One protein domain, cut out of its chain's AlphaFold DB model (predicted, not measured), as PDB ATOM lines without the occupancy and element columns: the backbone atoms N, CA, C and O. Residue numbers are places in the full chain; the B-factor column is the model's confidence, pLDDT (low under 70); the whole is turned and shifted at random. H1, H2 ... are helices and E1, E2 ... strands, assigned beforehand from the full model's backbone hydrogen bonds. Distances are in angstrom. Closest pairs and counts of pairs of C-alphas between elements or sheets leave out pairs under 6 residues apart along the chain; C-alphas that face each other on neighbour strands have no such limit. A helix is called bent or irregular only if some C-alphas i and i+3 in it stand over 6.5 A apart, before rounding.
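AT A GLANCE: This is residues 13 to 120 of the 211 residues of the protein "HSDR_N_2 domain-containing protein" of Spirochaetia bacterium (UniProt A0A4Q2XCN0). A five-stranded sheet, curled like part of a barrel, runs between H1, which covers E2 and E3 on one face, and two other helices: the long H3, which crosses E4 slantwise, and H2, which only grazes the sheet at E5. The printed part has 108 residues, with three named helices and five named strands in the order E1 E2 H1 E3 E4 E5 H2 H3; the sheet runs E1 E2 E3 E4 E5 and is mixed. The class is mixed, helices and strands. The whole is compact and rounded, with a radius of gyration of the C-alphas of 13.2 A and spans of 33 by 29 by 28 A.

HOW THE PARTS SIT: Begin at E2, residues 19 to 26, an inner strand of this twisted sheet. It forms a hairpin with the edge strand E1, residues 13 to 16, where N 14 and O 22 are 2.9 A apart. On its other side is E3, residues 52 to 56, parallel to it at 19 degrees, with N 54 and O 23 2.8 A apart. E3, E4 at residues 60 to 64 and E5 at residues 79 to 82 form a meander, each strand the antiparallel neighbour of the one before; look for N 64 and O 53 at 2.8 A, and N 61 and O 81 at 2.8 A. H1, residues 35 to 45, joins E2 to E3 in a strand-helix-strand unit, two parallel neighbour strands with a helix between, whose crossover is right-handed. H1 and the sheet make two layers, with H1 on one face. It lies over E2 and E3 at a height over the sheet of 9.1 A, along the strands at 20 degrees to E2 on the local plane; the C-alphas of Glu 25 and Leu 41, the closest of E2 and H1, are 6.7 A apart. H3, residues 104 to 120, is on the sheet at a height of 9.4 A, only just over E4, with 3 of its C-alphas falling there, and only just slantwise at 59 degrees on the local plane; its closest C-alphas to E5 are those of Phe 79 and Ala 111, 7.3 A apart. H2, residues 88 to 95, only grazes the sheet with its residues 90 to 94 and is apart from H3. In H2 and H3 every O i to N i+4 pair is within hydrogen-bond range; in H1 4 of 7 are.

IN THESE COORDINATES: Find C-alpha 13 of E1 at (217.322, 199.530, 154.243). E2 runs 21.2 A from C-alpha 19 to C-alpha 26 at (214.976, 204.960, 144.442). H1 spans 13.8 A and is irregular, with C-alphas 37 and 40 7.6 A apart. H3 spans 24.2 A and ends at C-alpha 120, at (205.493, 178.990, 131.927).

THE WHOLE: The C-alphas of Gly 18 and Val 120, the two farthest apart, are 37.4 A from each other. The long link is E4 to E5, residues 65 to 78. The printed part has no cut, and no printed residue is under 70 in pLDDT.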
ATOM      1  N   ALA A  13     217.151 200.870 153.721       94.69
ATOM      2  CA  ALA A  13     217.322 199.530 154.243       94.69
ATOM      3  C   ALA A  13     216.208 199.259 155.257       94.69
ATOM      4  O   ALA A  13     215.959 200.084 156.138       94.69
ATOM      5  N   ILE A  14     215.549 198.109 155.141       94.94
ATOM      6  CA  ILE A  14     214.584 197.635 156.133       94.94
ATOM      7  C   ILE A  14     215.256 196.550 156.962       94.94
ATOM      8  O   ILE A  14     215.708 195.530 156.427       94.94
ATOM      9  N   CYS A  15     215.290 196.782 158.273       93.31
ATOM     10  CA  CYS A  15     215.761 195.817 159.252       93.31
ATOM     11  C   CYS A  15     214.578 195.194 159.993       93.31
ATOM     12  O   CYS A  15     213.700 195.909 160.478       93.31
ATOM     13  N   ILE A  16     214.591 193.872 160.118       90.19
ATOM     14  CA  ILE A  16     213.581 193.091 160.833       90.19
ATOM     15  C   ILE A  16     214.318 192.295 161.904       90.19
ATOM     16  O   ILE A  16     215.317 191.636 161.619       90.19
ATOM     17  N   ASP A  17     213.903 192.467 163.159       89.50
ATOM     18  CA  ASP A  17     214.568 191.898 164.340       89.50
ATOM     19  C   ASP A  17     216.082 192.174 164.383       89.50
ATOM     20  O   ASP A  17     216.902 191.320 164.717       89.50
ATOM     21  N   GLY A  18     216.463 193.396 163.992       89.50
ATOM     22  CA  GLY A  18     217.855 193.852 163.961       89.50
ATOM     23  C   GLY A  18     218.688 193.314 162.792       89.50
ATOM     24  O   GLY A  18     219.854 193.682 162.674       89.50
ATOM     25  N   LYS A  19     218.113 192.490 161.909       90.38
ATOM     26  CA  LYS A  19     218.782 191.946 160.720       90.38
ATOM     27  C   LYS A  19     218.373 192.715 159.475       90.38
ATOM     28  O   LYS A  19     217.196 192.998 159.280       90.38
ATOM     29  N   LEU A  20     219.337 193.023 158.614       92.25
ATOM     30  CA  LEU A  20     219.060 193.649 157.325       92.25
ATOM     31  C   LEU A  20     218.315 192.660 156.421       92.25
ATOM     32  O   LEU A  20     218.847 191.600 156.108       92.25
ATOM     33  N   SER A  21     217.092 192.995 156.013       92.81
ATOM     34  CA  SER A  21     216.226 192.074 155.263       92.81
ATOM     35  C   SER A  21     215.957 192.540 153.837       92.81
ATOM     36  O   SER A  21     215.947 191.715 152.923       92.81
ATOM     37  N   ILE A  22     215.756 193.849 153.640       96.25
ATOM     38  CA  ILE A  22     215.390 194.423 152.338       96.25
ATOM     39  C   ILE A  22     216.256 195.646 152.047       96.25
ATOM     40  O   ILE A  22     216.351 196.554 152.874       96.25
ATOM     41  N   LEU A  23     216.844 195.690 150.854       96.31
ATOM     42  CA  LEU A  23     217.520 196.870 150.307       96.31
ATOM     43  C   LEU A  23     216.586 197.608 149.350       96.31
ATOM     44  O   LEU A  23     215.888 196.972 148.565       96.31
ATOM     45  N   ILE A  24     216.577 198.938 149.375       96.38
ATOM     46  CA  ILE A  24     215.720 199.733 148.491       96.38
ATOM     47  C   ILE A  24     216.539 200.832 147.830       96.38
ATOM     48  O   ILE A  24     217.267 201.572 148.489       96.38
ATOM     49  N   GLU A  25     216.366 200.941 146.521       95.31
ATOM     50  CA  GLU A  25     216.960 201.970 145.682       95.31
ATOM     51  C   GLU A  25     215.861 202.727 144.945       95.31
ATOM     52  O   GLU A  25     214.999 202.136 144.281       95.31
ATOM     53  N   CYS A  26     215.926 204.046 145.033       94.56
ATOM     54  CA  CYS A  26     214.976 204.960 144.442       94.56
ATOM     55  C   CYS A  26     215.590 205.650 143.220       94.56
ATOM     56  O   CYS A  26     216.764 206.013 143.170       94.56
ATOM     57  N   LYS A  27     214.768 205.875 142.201       93.69
ATOM     58  CA  LYS A  27     215.096 206.686 141.028       93.69
ATOM     59  C   LYS A  27     214.078 207.816 140.883       93.69
ATOM     60  O   LYS A  27     212.969 207.705 141.402       93.69
ATOM     61  N   PRO A  28     214.426 208.911 140.186       94.44
ATOM     62  CA  PRO A  28     213.449 209.939 139.850       94.44
ATOM     63  C   PRO A  28     212.250 209.334 139.114       94.44
ATOM     64  O   PRO A  28     212.437 208.449 138.277       94.44
ATOM     65  N   SER A  29     211.049 209.850 139.372       92.94
ATOM     66  CA  SER A  29     209.796 209.365 138.770       92.94
ATOM     67  C   SER A  29     209.787 209.392 137.243       92.94
ATOM     68  O   SER A  29     209.132 208.570 136.613       92.94
ATOM     69  N   THR A  30     210.566 210.289 136.639       90.94
ATOM     70  CA  THR A  30     210.715 210.424 135.186       90.94
ATOM     71  C   THR A  30     211.661 209.402 134.555       90.94
ATOM     72  O   THR A  30     211.812 209.397 133.335       90.94
ATOM     73  N   ARG A  31     212.344 208.566 135.348       89.75
ATOM     74  CA  ARG A  31     213.262 207.547 134.829       89.75
ATOM     75  C   ARG A  31     212.625 206.171 134.779       89.75
ATOM     76  O   ARG A  31     212.017 205.708 135.744       89.75
ATOM     77  N   ASP A  32     212.931 205.475 133.692       89.12
ATOM     78  CA  ASP A  32     212.676 204.050 133.573       89.12
ATOM     79  C   ASP A  32     213.571 203.240 134.512       89.12
ATOM     80  O   ASP A  32     214.765 203.504 134.705       89.12
ATOM     81  N   LEU A  33     212.985 202.185 135.064       90.44
ATOM     82  CA  LEU A  33     213.676 201.254 135.943       90.44
ATOM     83  C   LEU A  33     214.406 200.197 135.120       90.44
ATOM     84  O   LEU A  33     213.861 199.123 134.844       90.44
ATOM     85  N   THR A  34     215.644 200.492 134.729       84.56
ATOM     86  CA  THR A  34     216.520 199.528 134.051       84.56
ATOM     87  C   THR A  34     217.487 198.869 135.033       84.56
ATOM     88  O   THR A  34     217.933 199.479 136.005       84.56
ATOM     89  N   ILE A  35     217.854 197.615 134.756       77.94
ATOM     90  CA  ILE A  35     218.796 196.845 135.583       77.94
ATOM     91  C   ILE A  35     220.190 197.493 135.634       77.94
ATOM     92  O   ILE A  35     220.890 197.411 136.639       77.94
ATOM     93  N   ASN A  36     220.552 198.237 134.583       78.31
ATOM     94  CA  ASN A  36     221.795 199.004 134.500       78.31
ATOM     95  C   ASN A  36     221.855 200.124 135.549       78.31
ATOM     96  O   ASN A  36     222.938 200.541 135.953       78.31
ATOM     97  N   HIS A  37     220.699 200.604 136.013       74.56
ATOM     98  CA  HIS A  37     220.594 201.596 137.080       74.56
ATOM     99  C   HIS A  37     220.492 200.974 138.480       74.56
ATOM    100  O   HIS A  37     220.464 201.715 139.461       74.56
ATOM    101  N   ALA A  38     220.486 199.640 138.583       81.88
ATOM    102  CA  ALA A  38     220.456 198.895 139.840       81.88
ATOM    103  C   ALA A  38     221.855 198.462 140.315       81.88
ATOM    104  O   ALA A  38     221.971 197.649 141.230       81.88
ATOM    105  N   SER A  39     222.932 198.974 139.705       84.56
ATOM    106  CA  SER A  39     224.316 198.605 140.047       84.56
ATOM    107  C   SER A  39     224.624 198.766 141.539       84.56
ATOM    108  O   SER A  39     225.379 197.971 142.100       84.56
ATOM    109  N   GLN A  40     224.000 199.751 142.191       84.69
ATOM    110  CA  GLN A  40     224.123 199.977 143.627       84.69
ATOM    111  C   GLN A  40     223.494 198.856 144.451       84.69
ATOM    112  O   GLN A  40     224.177 198.305 145.317       84.69
ATOM    113  N   LEU A  41     222.266 198.446 144.109       90.19
ATOM    114  CA  LEU A  41     221.619 197.277 144.702       90.19
ATOM    115  C   LEU A  41     222.474 196.026 144.523       90.19
ATOM    116  O   LEU A  41     222.790 195.391 145.517       90.19
ATOM    117  N   PHE A  42     222.928 195.706 143.304       89.81
ATOM    118  CA  PHE A  42     223.723 194.491 143.059       89.81
ATOM    119  C   PHE A  42     224.964 194.392 143.944       89.81
ATOM    120  O   PHE A  42     225.243 193.332 144.506       89.81
ATOM    121  N   ARG A  43     225.731 195.481 144.056       88.00
ATOM    122  CA  ARG A  43     226.950 195.480 144.869       88.00
ATOM    123  C   ARG A  43     226.628 195.321 146.350       88.00
ATOM    124  O   ARG A  43     227.272 194.509 147.001       88.00
ATOM    125  N   TYR A  44     225.655 196.072 146.870       89.00
ATOM    126  CA  TYR A  44     225.279 195.992 148.284       89.00
ATOM    127  C   TYR A  44     224.713 194.627 148.646       89.00
ATOM    128  O   TYR A  44     225.165 194.016 149.606       89.00
ATOM    129  N   PHE A  45     223.813 194.114 147.813       92.00
ATOM    130  CA  PHE A  45     223.244 192.784 147.962       92.00
ATOM    131  C   PHE A  45     224.343 191.720 148.081       92.00
ATOM    132  O   PHE A  45     224.262 190.851 148.937       92.00
ATOM    133  N   SER A  46     225.422 191.830 147.296       89.38
ATOM    134  CA  SER A  46     226.519 190.849 147.312       89.38
ATOM    135  C   SER A  46     227.405 190.839 148.560       89.38
ATOM    136  O   SER A  46     228.207 189.921 148.723       89.38
ATOM    137  N   VAL A  47     227.298 191.856 149.418       88.31
ATOM    138  CA  VAL A  47     228.125 192.009 150.629       88.31
ATOM    139  C   VAL A  47     227.289 192.120 151.905       88.31
ATOM    140  O   VAL A  47     227.819 192.478 152.955       88.31
ATOM    141  N   THR A  48     225.988 191.847 151.822       89.56
ATOM    142  CA  THR A  48     225.061 191.876 152.959       89.56
ATOM    143  C   THR A  48     224.260 190.584 153.037       89.56
ATOM    144  O   THR A  48     224.109 189.906 152.027       89.56
ATOM    145  N   ASP A  49     223.656 190.314 154.192       89.69
ATOM    146  CA  ASP A  49     222.741 189.178 154.383       89.69
ATOM    147  C   ASP A  49     221.306 189.456 153.884       89.69
ATOM    148  O   ASP A  49     220.387 188.676 154.143       89.69
ATOM    149  N   ALA A  50     221.082 190.583 153.196       93.44
ATOM    150  CA  ALA A  50     219.786 190.892 152.613       93.44
ATOM    151  C   ALA A  50     219.456 189.888 151.505       93.44
ATOM    152  O   ALA A  50     220.269 189.633 150.620       93.44
ATOM    153  N   ARG A  51     218.228 189.371 151.527       95.25
ATOM    154  CA  ARG A  51     217.732 188.416 150.524       95.25
ATOM    155  C   ARG A  51     216.666 188.999 149.606       95.25
ATOM    156  O   ARG A  51     216.233 188.345 148.663       95.25
ATOM    157  N   LEU A  52     216.252 190.239 149.865       97.06
ATOM    158  CA  LEU A  52     215.281 190.969 149.062       97.06
ATOM    159  C   LEU A  52     215.817 192.347 148.692       97.06
ATOM    160  O   LEU A  52     216.501 193.011 149.475       97.06
ATOM    161  N   ALA A  53     215.461 192.796 147.495       96.75
ATOM    162  CA  ALA A  53     215.740 194.144 147.034       96.75
ATOM    163  C   ALA A  53     214.555 194.744 146.281       96.75
ATOM    164  O   ALA A  53     213.804 194.035 145.614       96.75
ATOM    165  N   ILE A  54     214.408 196.062 146.370       97.00
ATOM    166  CA  ILE A  54     213.367 196.823 145.686       97.00
ATOM    167  C   ILE A  54     214.022 197.955 144.901       97.00
ATOM    168  O   ILE A  54     214.741 198.780 145.458       97.00
ATOM    169  N   LEU A  55     213.736 198.017 143.603       96.94
ATOM    170  CA  LEU A  55     214.056 199.165 142.759       96.94
ATOM    171  C   LEU A  55     212.759 199.895 142.422       96.94
ATOM    172  O   LEU A  55     211.829 199.277 141.898       96.94
ATOM    173  N   THR A  56     212.690 201.197 142.685       97.06
ATOM    174  CA  THR A  56     211.469 201.978 142.449       97.06
ATOM    175  C   THR A  56     211.739 203.374 141.903       97.06
ATOM    176  O   THR A  56     212.790 203.953 142.149       97.06
ATOM    177  N   ASN A  57     210.785 203.925 141.150       96.44
ATOM    178  CA  ASN A  57     210.732 205.344 140.786       96.44
ATOM    179  C   ASN A  57     209.542 206.070 141.448       96.44
ATOM    180  O   ASN A  57     209.159 207.159 141.031       96.44
ATOM    181  N   GLY A  58     208.918 205.449 142.453       95.81
ATOM    182  CA  GLY A  58     207.717 205.946 143.127       95.81
ATOM    183  C   GLY A  58     206.400 205.620 142.418       95.81
ATOM    184  O   GLY A  58     205.355 205.718 143.046       95.81
ATOM    185  N   VAL A  59     206.431 205.190 141.151       96.25
ATOM    186  CA  VAL A  59     205.241 204.744 140.396       96.25
ATOM    187  C   VAL A  59     205.265 203.229 140.200       96.25
ATOM    188  O   VAL A  59     204.272 202.538 140.426       96.25
ATOM    189  N   VAL A  60     206.429 202.697 139.823       97.19
ATOM    190  CA  VAL A  60     206.675 201.266 139.637       97.19
ATOM    191  C   VAL A  60     207.632 200.771 140.715       97.19
ATOM    192  O   VAL A  60     208.615 201.436 141.042       97.19
ATOM    193  N   TYR A  61     207.368 199.584 141.252       97.62
ATOM    194  CA  TYR A  61     208.190 198.906 142.251       97.62
ATOM    195  C   TYR A  61     208.544 197.516 141.731       97.62
ATOM    196  O   TYR A  61     207.659 196.702 141.473       97.62
ATOM    197  N   LYS A  62     209.838 197.247 141.561       97.12
ATOM    198  CA  LYS A  62     210.370 195.958 141.103       97.12
ATOM    199  C   LYS A  62     211.045 195.248 142.269       97.12
ATOM    200  O   LYS A  62     211.988 195.794 142.836       97.12
ATOM    201  N   PHE A  63     210.570 194.052 142.596       97.06
ATOM    202  CA  PHE A  63     211.041 193.236 143.711       97.06
ATOM    203  C   PHE A  63     211.959 192.126 143.201       97.06
ATOM    204  O   PHE A  63     211.610 191.401 142.268       97.06
ATOM    205  N   PHE A  64     213.122 191.995 143.827       96.12
ATOM    206  CA  PHE A  64     214.181 191.058 143.474       96.12
ATOM    207  C   PHE A  64     214.554 190.189 144.674       96.12
ATOM    208  O   PHE A  64     214.393 190.597 145.825       96.12
ATOM    209  N   SER A  65     215.075 189.006 144.376       95.81
ATOM    210  CA  SER A  65     215.492 187.967 145.323       95.81
ATOM    211  C   SER A  65     216.885 187.442 144.965       95.81
ATOM    212  O   SER A  65     217.511 187.949 144.035       95.81
ATOM    213  N   ASP A  66     217.362 186.425 145.682       95.00
ATOM    214  CA  ASP A  66     218.600 185.687 145.404       95.00
ATOM    215  C   ASP A  66     218.355 184.219 145.022       95.00
ATOM    216  O   ASP A  66     219.074 183.315 145.454       95.00
ATOM    217  N   LEU A  67     217.313 183.964 144.224       94.00
ATOM    218  CA  LEU A  67     216.873 182.605 143.903       94.00
ATOM    219  C   LEU A  67     217.890 181.843 143.058       94.00
ATOM    220  O   LEU A  67     218.047 180.636 143.232       94.00
ATOM    221  N   ASP A  68     218.564 182.526 142.129       90.81
ATOM    222  CA  ASP A  68     219.488 181.862 141.211       90.81
ATOM    223  C   ASP A  68     220.800 181.486 141.899       90.81
ATOM    224  O   ASP A  68     221.383 180.435 141.612       90.81
ATOM    225  N   LYS A  69     221.303 182.363 142.775       91.56
ATOM    226  CA  LYS A  69     222.525 182.148 143.554       91.56
ATOM    227  C   LYS A  69     222.422 182.876 144.898       91.56
ATOM    228  O   LYS A  69     222.165 184.079 144.879       91.56
ATOM    229  N   PRO A  70     222.745 182.209 146.024       90.50
ATOM    230  CA  PRO A  70     222.757 182.849 147.336       90.50
ATOM    231  C   PRO A  70     223.589 184.132 147.345       90.50
ATOM    232  O   PRO A  70     224.685 184.162 146.770       90.50
ATOM    233  N   ASN A  71     223.077 185.175 148.001       88.25
ATOM    234  CA  ASN A  71     223.727 186.488 148.122       88.25
ATOM    235  C   ASN A  71     224.066 187.135 146.768       88.25
ATOM    236  O   ASN A  71     224.990 187.942 146.648       88.25
ATOM    237  N   LYS A  72     223.340 186.782 145.707       92.00
ATOM    238  CA  LYS A  72     223.447 187.442 144.411       92.00
ATOM    239  C   LYS A  72     222.051 187.766 143.917       92.00
ATOM    240  O   LYS A  72     221.309 186.873 143.533       92.00
ATOM    241  N   MET A  73     221.751 189.061 143.862       94.19
ATOM    242  CA  MET A  73     220.479 189.546 143.342       94.19
ATOM    243  C   MET A  73     220.218 188.999 141.932       94.19
ATOM    244  O   MET A  73     221.090 189.062 141.054       94.19
ATOM    245  N   ASP A  74     219.010 188.491 141.722       93.62
ATOM    246  CA  ASP A  74     218.510 188.060 140.424       93.62
ATOM    247  C   ASP A  74     218.445 189.259 139.459       93.62
ATOM    248  O   ASP A  74     218.235 190.408 139.850       93.62
ATOM    249  N   THR A  75     218.627 189.012 138.162       91.50
ATOM    250  CA  THR A  75     218.591 190.085 137.149       91.50
ATOM    251  C   THR A  75     217.176 190.467 136.725       91.50
ATOM    252  O   THR A  75     216.973 191.549 136.172       91.50
ATOM    253  N   GLN A  76     216.203 189.592 136.979       91.25
ATOM    254  CA  GLN A  76     214.792 189.823 136.703       91.25
ATOM    255  C   GLN A  76     214.017 189.900 138.018       91.25
ATOM    256  O   GLN A  76     214.268 189.089 138.909       91.25
ATOM    257  N   PRO A  77     213.077 190.851 138.148       94.38
ATOM    258  CA  PRO A  77     212.216 190.899 139.315       94.38
ATOM    259  C   PRO A  77     211.228 189.731 139.291       94.38
ATOM    260  O   PRO A  77     210.692 189.399 138.233       94.38
ATOM    261  N   PHE A  78     210.939 189.146 140.452       95.06
ATOM    262  CA  PHE A  78     209.891 188.123 140.580       95.06
ATOM    263  C   PHE A  78     208.494 188.744 140.712       95.06
ATOM    264  O   PHE A  78     207.491 188.102 140.416       95.06
ATOM    265  N   PHE A  79     208.420 190.006 141.143       95.94
ATOM    266  CA  PHE A  79     207.175 190.749 141.292       95.94
ATOM    267  C   PHE A  79     207.377 192.210 140.881       95.94
ATOM    268  O   PHE A  79     208.389 192.836 141.200       95.94
ATOM    269  N   THR A  80     206.425 192.754 140.124       95.69
ATOM    270  CA  THR A  80     206.396 194.168 139.736       95.69
ATOM    271  C   THR A  80     205.020 194.735 140.038       95.69
ATOM    272  O   THR A  80     204.017 194.236 139.529       95.69
ATOM    273  N   LEU A  81     204.993 195.793 140.840       97.19
ATOM    274  CA  LEU A  81     203.800 196.559 141.172       97.19
ATOM    275  C   LEU A  81     203.832 197.881 140.405       97.19
ATOM    276  O   LEU A  81     204.831 198.598 140.461       97.19
ATOM    277  N   SER A  82     202.734 198.215 139.732       96.75
ATOM    278  CA  SER A  82     202.480 199.560 139.212       96.75
ATOM    279  C   SER A  82     201.352 200.192 140.017       96.75
ATOM    280  O   SER A  82     200.275 199.601 140.114       96.75
ATOM    281  N   LEU A  83     201.581 201.378 140.583       95.62
ATOM    282  CA  LEU A  83     200.551 202.089 141.345       95.62
ATOM    283  C   LEU A  83     199.397 202.591 140.465       95.62
ATOM    284  O   LEU A  83     198.282 202.728 140.959       95.62
ATOM    285  N   ASP A  84     199.624 202.769 139.162       95.12
ATOM    286  CA  ASP A  84     198.574 203.157 138.209       95.12
ATOM    287  C   ASP A  84     197.597 202.010 137.895       95.12
ATOM    288  O   ASP A  84     196.516 202.230 137.352       95.12
ATOM    289  N   ALA A  85     197.979 200.765 138.202       94.06
ATOM    290  CA  ALA A  85     197.247 199.570 137.795       94.06
ATOM    291  C   ALA A  85     197.303 198.464 138.861       94.06
ATOM    292  O   ALA A  85     197.608 197.307 138.562       94.06
ATOM    293  N   VAL A  86     197.012 198.818 140.116       95.44
ATOM    294  CA  VAL A  86     197.020 197.868 141.237       95.44
ATOM    295  C   VAL A  86     195.900 196.838 141.091       95.44
ATOM    296  O   VAL A  86     194.720 197.174 140.982       95.44
ATOM    297  N   ARG A  87     196.255 195.552 141.152       94.25
ATOM    298  CA  ARG A  87     195.311 194.427 141.121       94.25
ATOM    299  C   ARG A  87     195.155 193.819 142.511       94.25
ATOM    300  O   ARG A  87     196.062 193.851 143.336       94.25
ATOM    301  N   LYS A  88     194.030 193.136 142.746       94.50
ATOM    302  CA  LYS A  88     193.793 192.387 144.000       94.50
ATOM    303  C   LYS A  88     194.875 191.336 144.291       94.50
ATOM    304  O   LYS A  88     195.138 191.045 145.450       94.50
ATOM    305  N   SER A  89     195.475 190.745 143.255       91.69
ATOM    306  CA  SER A  89     196.604 189.816 143.401       91.69
ATOM    307  C   SER A  89     197.849 190.494 143.955       91.69
ATOM    308  O   SER A  89     198.552 189.892 144.755       91.69
ATOM    309  N   ASP A  90     198.092 191.745 143.562       95.19
ATOM    310  CA  ASP A  90     199.270 192.491 143.988       95.19
ATOM    311  C   ASP A  90     199.177 192.796 145.491       95.19
ATOM    312  O   ASP A  90     200.149 192.616 146.218       95.19
ATOM    313  N   VAL A  91     197.979 193.145 145.980       95.00
ATOM    314  CA  VAL A  91     197.716 193.361 147.417       95.00
ATOM    315  C   VAL A  91     198.028 192.110 148.239       95.00
ATOM    316  O   VAL A  91     198.727 192.211 149.239       95.00
ATOM    317  N   ARG A  92     197.591 190.926 147.787       93.12
ATOM    318  CA  ARG A  92     197.883 189.657 148.480       93.12
ATOM    319  C   ARG A  92     199.379 189.362 148.574       93.12
ATOM    320  O   ARG A  92     199.836 188.849 149.586       93.12
ATOM    321  N   ILE A  93     200.151 189.703 147.543       94.19
ATOM    322  CA  ILE A  93     201.611 189.556 147.592       94.19
ATOM    323  C   ILE A  93     202.189 190.534 148.622       94.19
ATOM    324  O   ILE A  93     202.994 190.137 149.462       94.19
ATOM    325  N   LEU A  94     201.746 191.795 148.616       96.00
ATOM    326  CA  LEU A  94     202.230 192.830 149.534       96.00
ATOM    327  C   LEU A  94     201.893 192.561 151.009       96.00
ATOM    328  O   LEU A  94     202.630 193.025 151.876       96.00
ATOM    329  N   GLU A  95     200.842 191.795 151.315       95.44
ATOM    330  CA  GLU A  95     200.528 191.372 152.691       95.44
ATOM    331  C   GLU A  95     201.712 190.644 153.349       95.44
ATOM    332  O   GLU A  95     202.006 190.886 154.524       95.44
ATOM    333  N   SER A  96     202.465 189.850 152.575       94.81
ATOM    334  CA  SER A  96     203.677 189.166 153.056       94.81
ATOM    335  C   SER A  96     204.845 190.116 153.356       94.81
ATOM    336  O   SER A  96     205.763 189.756 154.081       94.81
ATOM    337  N   PHE A  97     204.805 191.359 152.865       95.19
ATOM    338  CA  PHE A  97     205.815 192.389 153.136       95.19
ATOM    339  C   PHE A  97     205.438 193.306 154.310       95.19
ATOM    340  O   PHE A  97     206.191 194.220 154.652       95.19
ATOM    341  N   THR A  98     204.283 193.087 154.944       94.62
ATOM    342  CA  THR A  98     203.902 193.812 156.163       94.62
ATOM    343  C   THR A  98     204.721 193.333 157.358       94.62
ATOM    344  O   THR A  98     205.147 192.184 157.415       94.62
ATOM    345  N   LYS A  99     204.892 194.187 158.376       91.50
ATOM    346  CA  LYS A  99     205.664 193.840 159.583       91.50
ATOM    347  C   LYS A  99     205.196 192.541 160.255       91.50
ATOM    348  O   LYS A  99     206.023 191.809 160.778       91.50
ATOM    349  N   VAL A 100     203.886 192.286 160.276       91.75
ATOM    350  CA  VAL A 100     203.300 191.093 160.917       91.75
ATOM    351  C   VAL A 100     203.375 189.868 160.002       91.75
ATOM    352  O   VAL A 100     203.528 188.757 160.495       91.75
ATOM    353  N   GLY A 101     203.269 190.062 158.686       90.44
ATOM    354  CA  GLY A 101     203.279 188.980 157.699       90.44
ATOM    355  C   GLY A 101     204.665 188.574 157.194       90.44
ATOM    356  O   GLY A 101     204.751 187.647 156.394       90.44
ATOM    357  N   PHE A 102     205.731 189.260 157.617       95.00
ATOM    358  CA  PHE A 102     207.059 189.054 157.051       95.00
ATOM    359  C   PHE A 102     207.689 187.726 157.481       95.00
ATOM    360  O   PHE A 102     208.097 187.547 158.627       95.00
ATOM    361  N   ASP A 103     207.852 186.834 156.508       95.19
ATOM    362  CA  ASP A 103     208.656 185.617 156.590       95.19
ATOM    363  C   ASP A 103     209.504 185.534 155.318       95.19
ATOM    364  O   ASP A 103     208.996 185.310 154.217       95.19
ATOM    365  N   ILE A 104     210.815 185.730 155.470       94.00
ATOM    366  CA  ILE A 104     211.748 185.767 154.342       94.00
ATOM    367  C   ILE A 104     211.764 184.459 153.550       94.00
ATOM    368  O   ILE A 104     211.843 184.486 152.323       94.00
ATOM    369  N   ASP A 105     211.652 183.315 154.219       93.94
ATOM    370  CA  ASP A 105     211.694 182.021 153.551       93.94
ATOM    371  C   ASP A 105     210.378 181.747 152.823       93.94
ATOM    372  O   ASP A 105     210.390 181.180 151.729       93.94
ATOM    373  N   ALA A 106     209.245 182.185 153.378       95.38
ATOM    374  CA  ALA A 106     207.962 182.141 152.682       95.38
ATOM    375  C   ALA A 106     207.944 183.049 151.446       95.38
ATOM    376  O   ALA A 106     207.555 182.589 150.371       95.38
ATOM    377  N   ILE A 107     208.427 184.289 151.565       95.62
ATOM    378  CA  ILE A 107     208.496 185.239 150.445       95.62
ATOM    379  C   ILE A 107     209.399 184.698 149.337       95.62
ATOM    380  O   ILE A 107     209.030 184.754 148.168       95.62
ATOM    381  N   VAL A 108     210.565 184.141 149.677       94.00
ATOM    382  CA  VAL A 108     211.477 183.567 148.679       94.00
ATOM    383  C   VAL A 108     210.857 182.341 147.998       94.00
ATOM    384  O   VAL A 108     210.981 182.194 146.782       94.00
ATOM    385  N   ARG A 109     210.145 181.471 148.729       94.62
ATOM    386  CA  ARG A 109     209.403 180.359 148.103       94.62
ATOM    387  C   ARG A 109     208.345 180.870 147.125       94.62
ATOM    388  O   ARG A 109     208.264 180.365 146.008       94.62
ATOM    389  N   GLU A 110     207.588 181.892 147.511       95.06
ATOM    390  CA  GLU A 110     206.575 182.487 146.639       95.06
ATOM    391  C   GLU A 110     207.200 183.173 145.419       95.06
ATOM    392  O   GLU A 110     206.732 182.999 144.296       95.06
ATOM    393  N   ALA A 111     208.327 183.864 145.595       94.31
ATOM    394  CA  ALA A 111     209.107 184.434 144.502       94.31
ATOM    395  C   ALA A 111     209.552 183.363 143.492       94.31
ATOM    396  O   ALA A 111     209.496 183.593 142.282       94.31
ATOM    397  N   SER A 112     209.955 182.180 143.968       94.38
ATOM    398  CA  SER A 112     210.308 181.046 143.108       94.38
ATOM    399  C   SER A 112     209.118 180.576 142.269       94.38
ATOM    400  O   SER A 112     209.251 180.409 141.054       94.38
ATOM    401  N   ASN A 113     207.940 180.448 142.889       94.38
ATOM    402  CA  ASN A 113     206.704 180.080 142.198       94.38
ATOM    403  C   ASN A 113     206.308 181.126 141.151       94.38
ATOM    404  O   ASN A 113     206.055 180.768 140.003       94.38
ATOM    405  N   LEU A 114     206.321 182.413 141.509       93.69
ATOM    406  CA  LEU A 114     205.999 183.513 140.595       93.69
ATOM    407  C   LEU A 114     206.967 183.565 139.404       93.69
ATOM    408  O   LEU A 114     206.544 183.758 138.260       93.69
ATOM    409  N   LYS A 115     208.263 183.335 139.648       91.31
ATOM    410  CA  LYS A 115     209.276 183.234 138.590       91.31
ATOM    411  C   LYS A 115     208.960 182.076 137.645       91.31
ATOM    412  O   LYS A 115     208.893 182.295 136.436       91.31
ATOM    413  N   LEU A 116     208.710 180.876 138.167       92.38
ATOM    414  CA  LEU A 116     208.327 179.721 137.348       92.38
ATOM    415  C   LEU A 116     207.028 179.965 136.571       92.38
ATOM    416  O   LEU A 116     206.989 179.700 135.374       92.38
ATOM    417  N   GLU A 117     205.998 180.526 137.204       93.25
ATOM    418  CA  GLU A 117     204.730 180.851 136.545       93.25
ATOM    419  C   GLU A 117     204.944 181.827 135.381       93.25
ATOM    420  O   GLU A 117     204.385 181.639 134.302       93.25
ATOM    421  N   SER A 118     205.792 182.845 135.561       89.50
ATOM    422  CA  SER A 118     206.116 183.796 134.493       89.50
ATOM    423  C   SER A 118     206.822 183.138 133.303       89.50
ATOM    424  O   SER A 118     206.514 183.462 132.154       89.50
ATOM    425  N   LEU A 119     207.721 182.184 133.562       90.69
ATOM    426  CA  LEU A 119     208.413 181.424 132.522       90.69
ATOM    427  C   LEU A 119     207.436 180.510 131.777       90.69
ATOM    428  O   LEU A 119     207.438 180.492 130.549       90.69
ATOM    429  N   VAL A 120     206.556 179.821 132.509       94.12
ATOM    430  CA  VAL A 120     205.493 178.990 131.927       94.12
ATOM    431  C   VAL A 120     204.552 179.836 131.072       94.12
ATOM    432  O   VAL A 120     204.263 179.463 129.939       94.12
TER     433      VAL A 120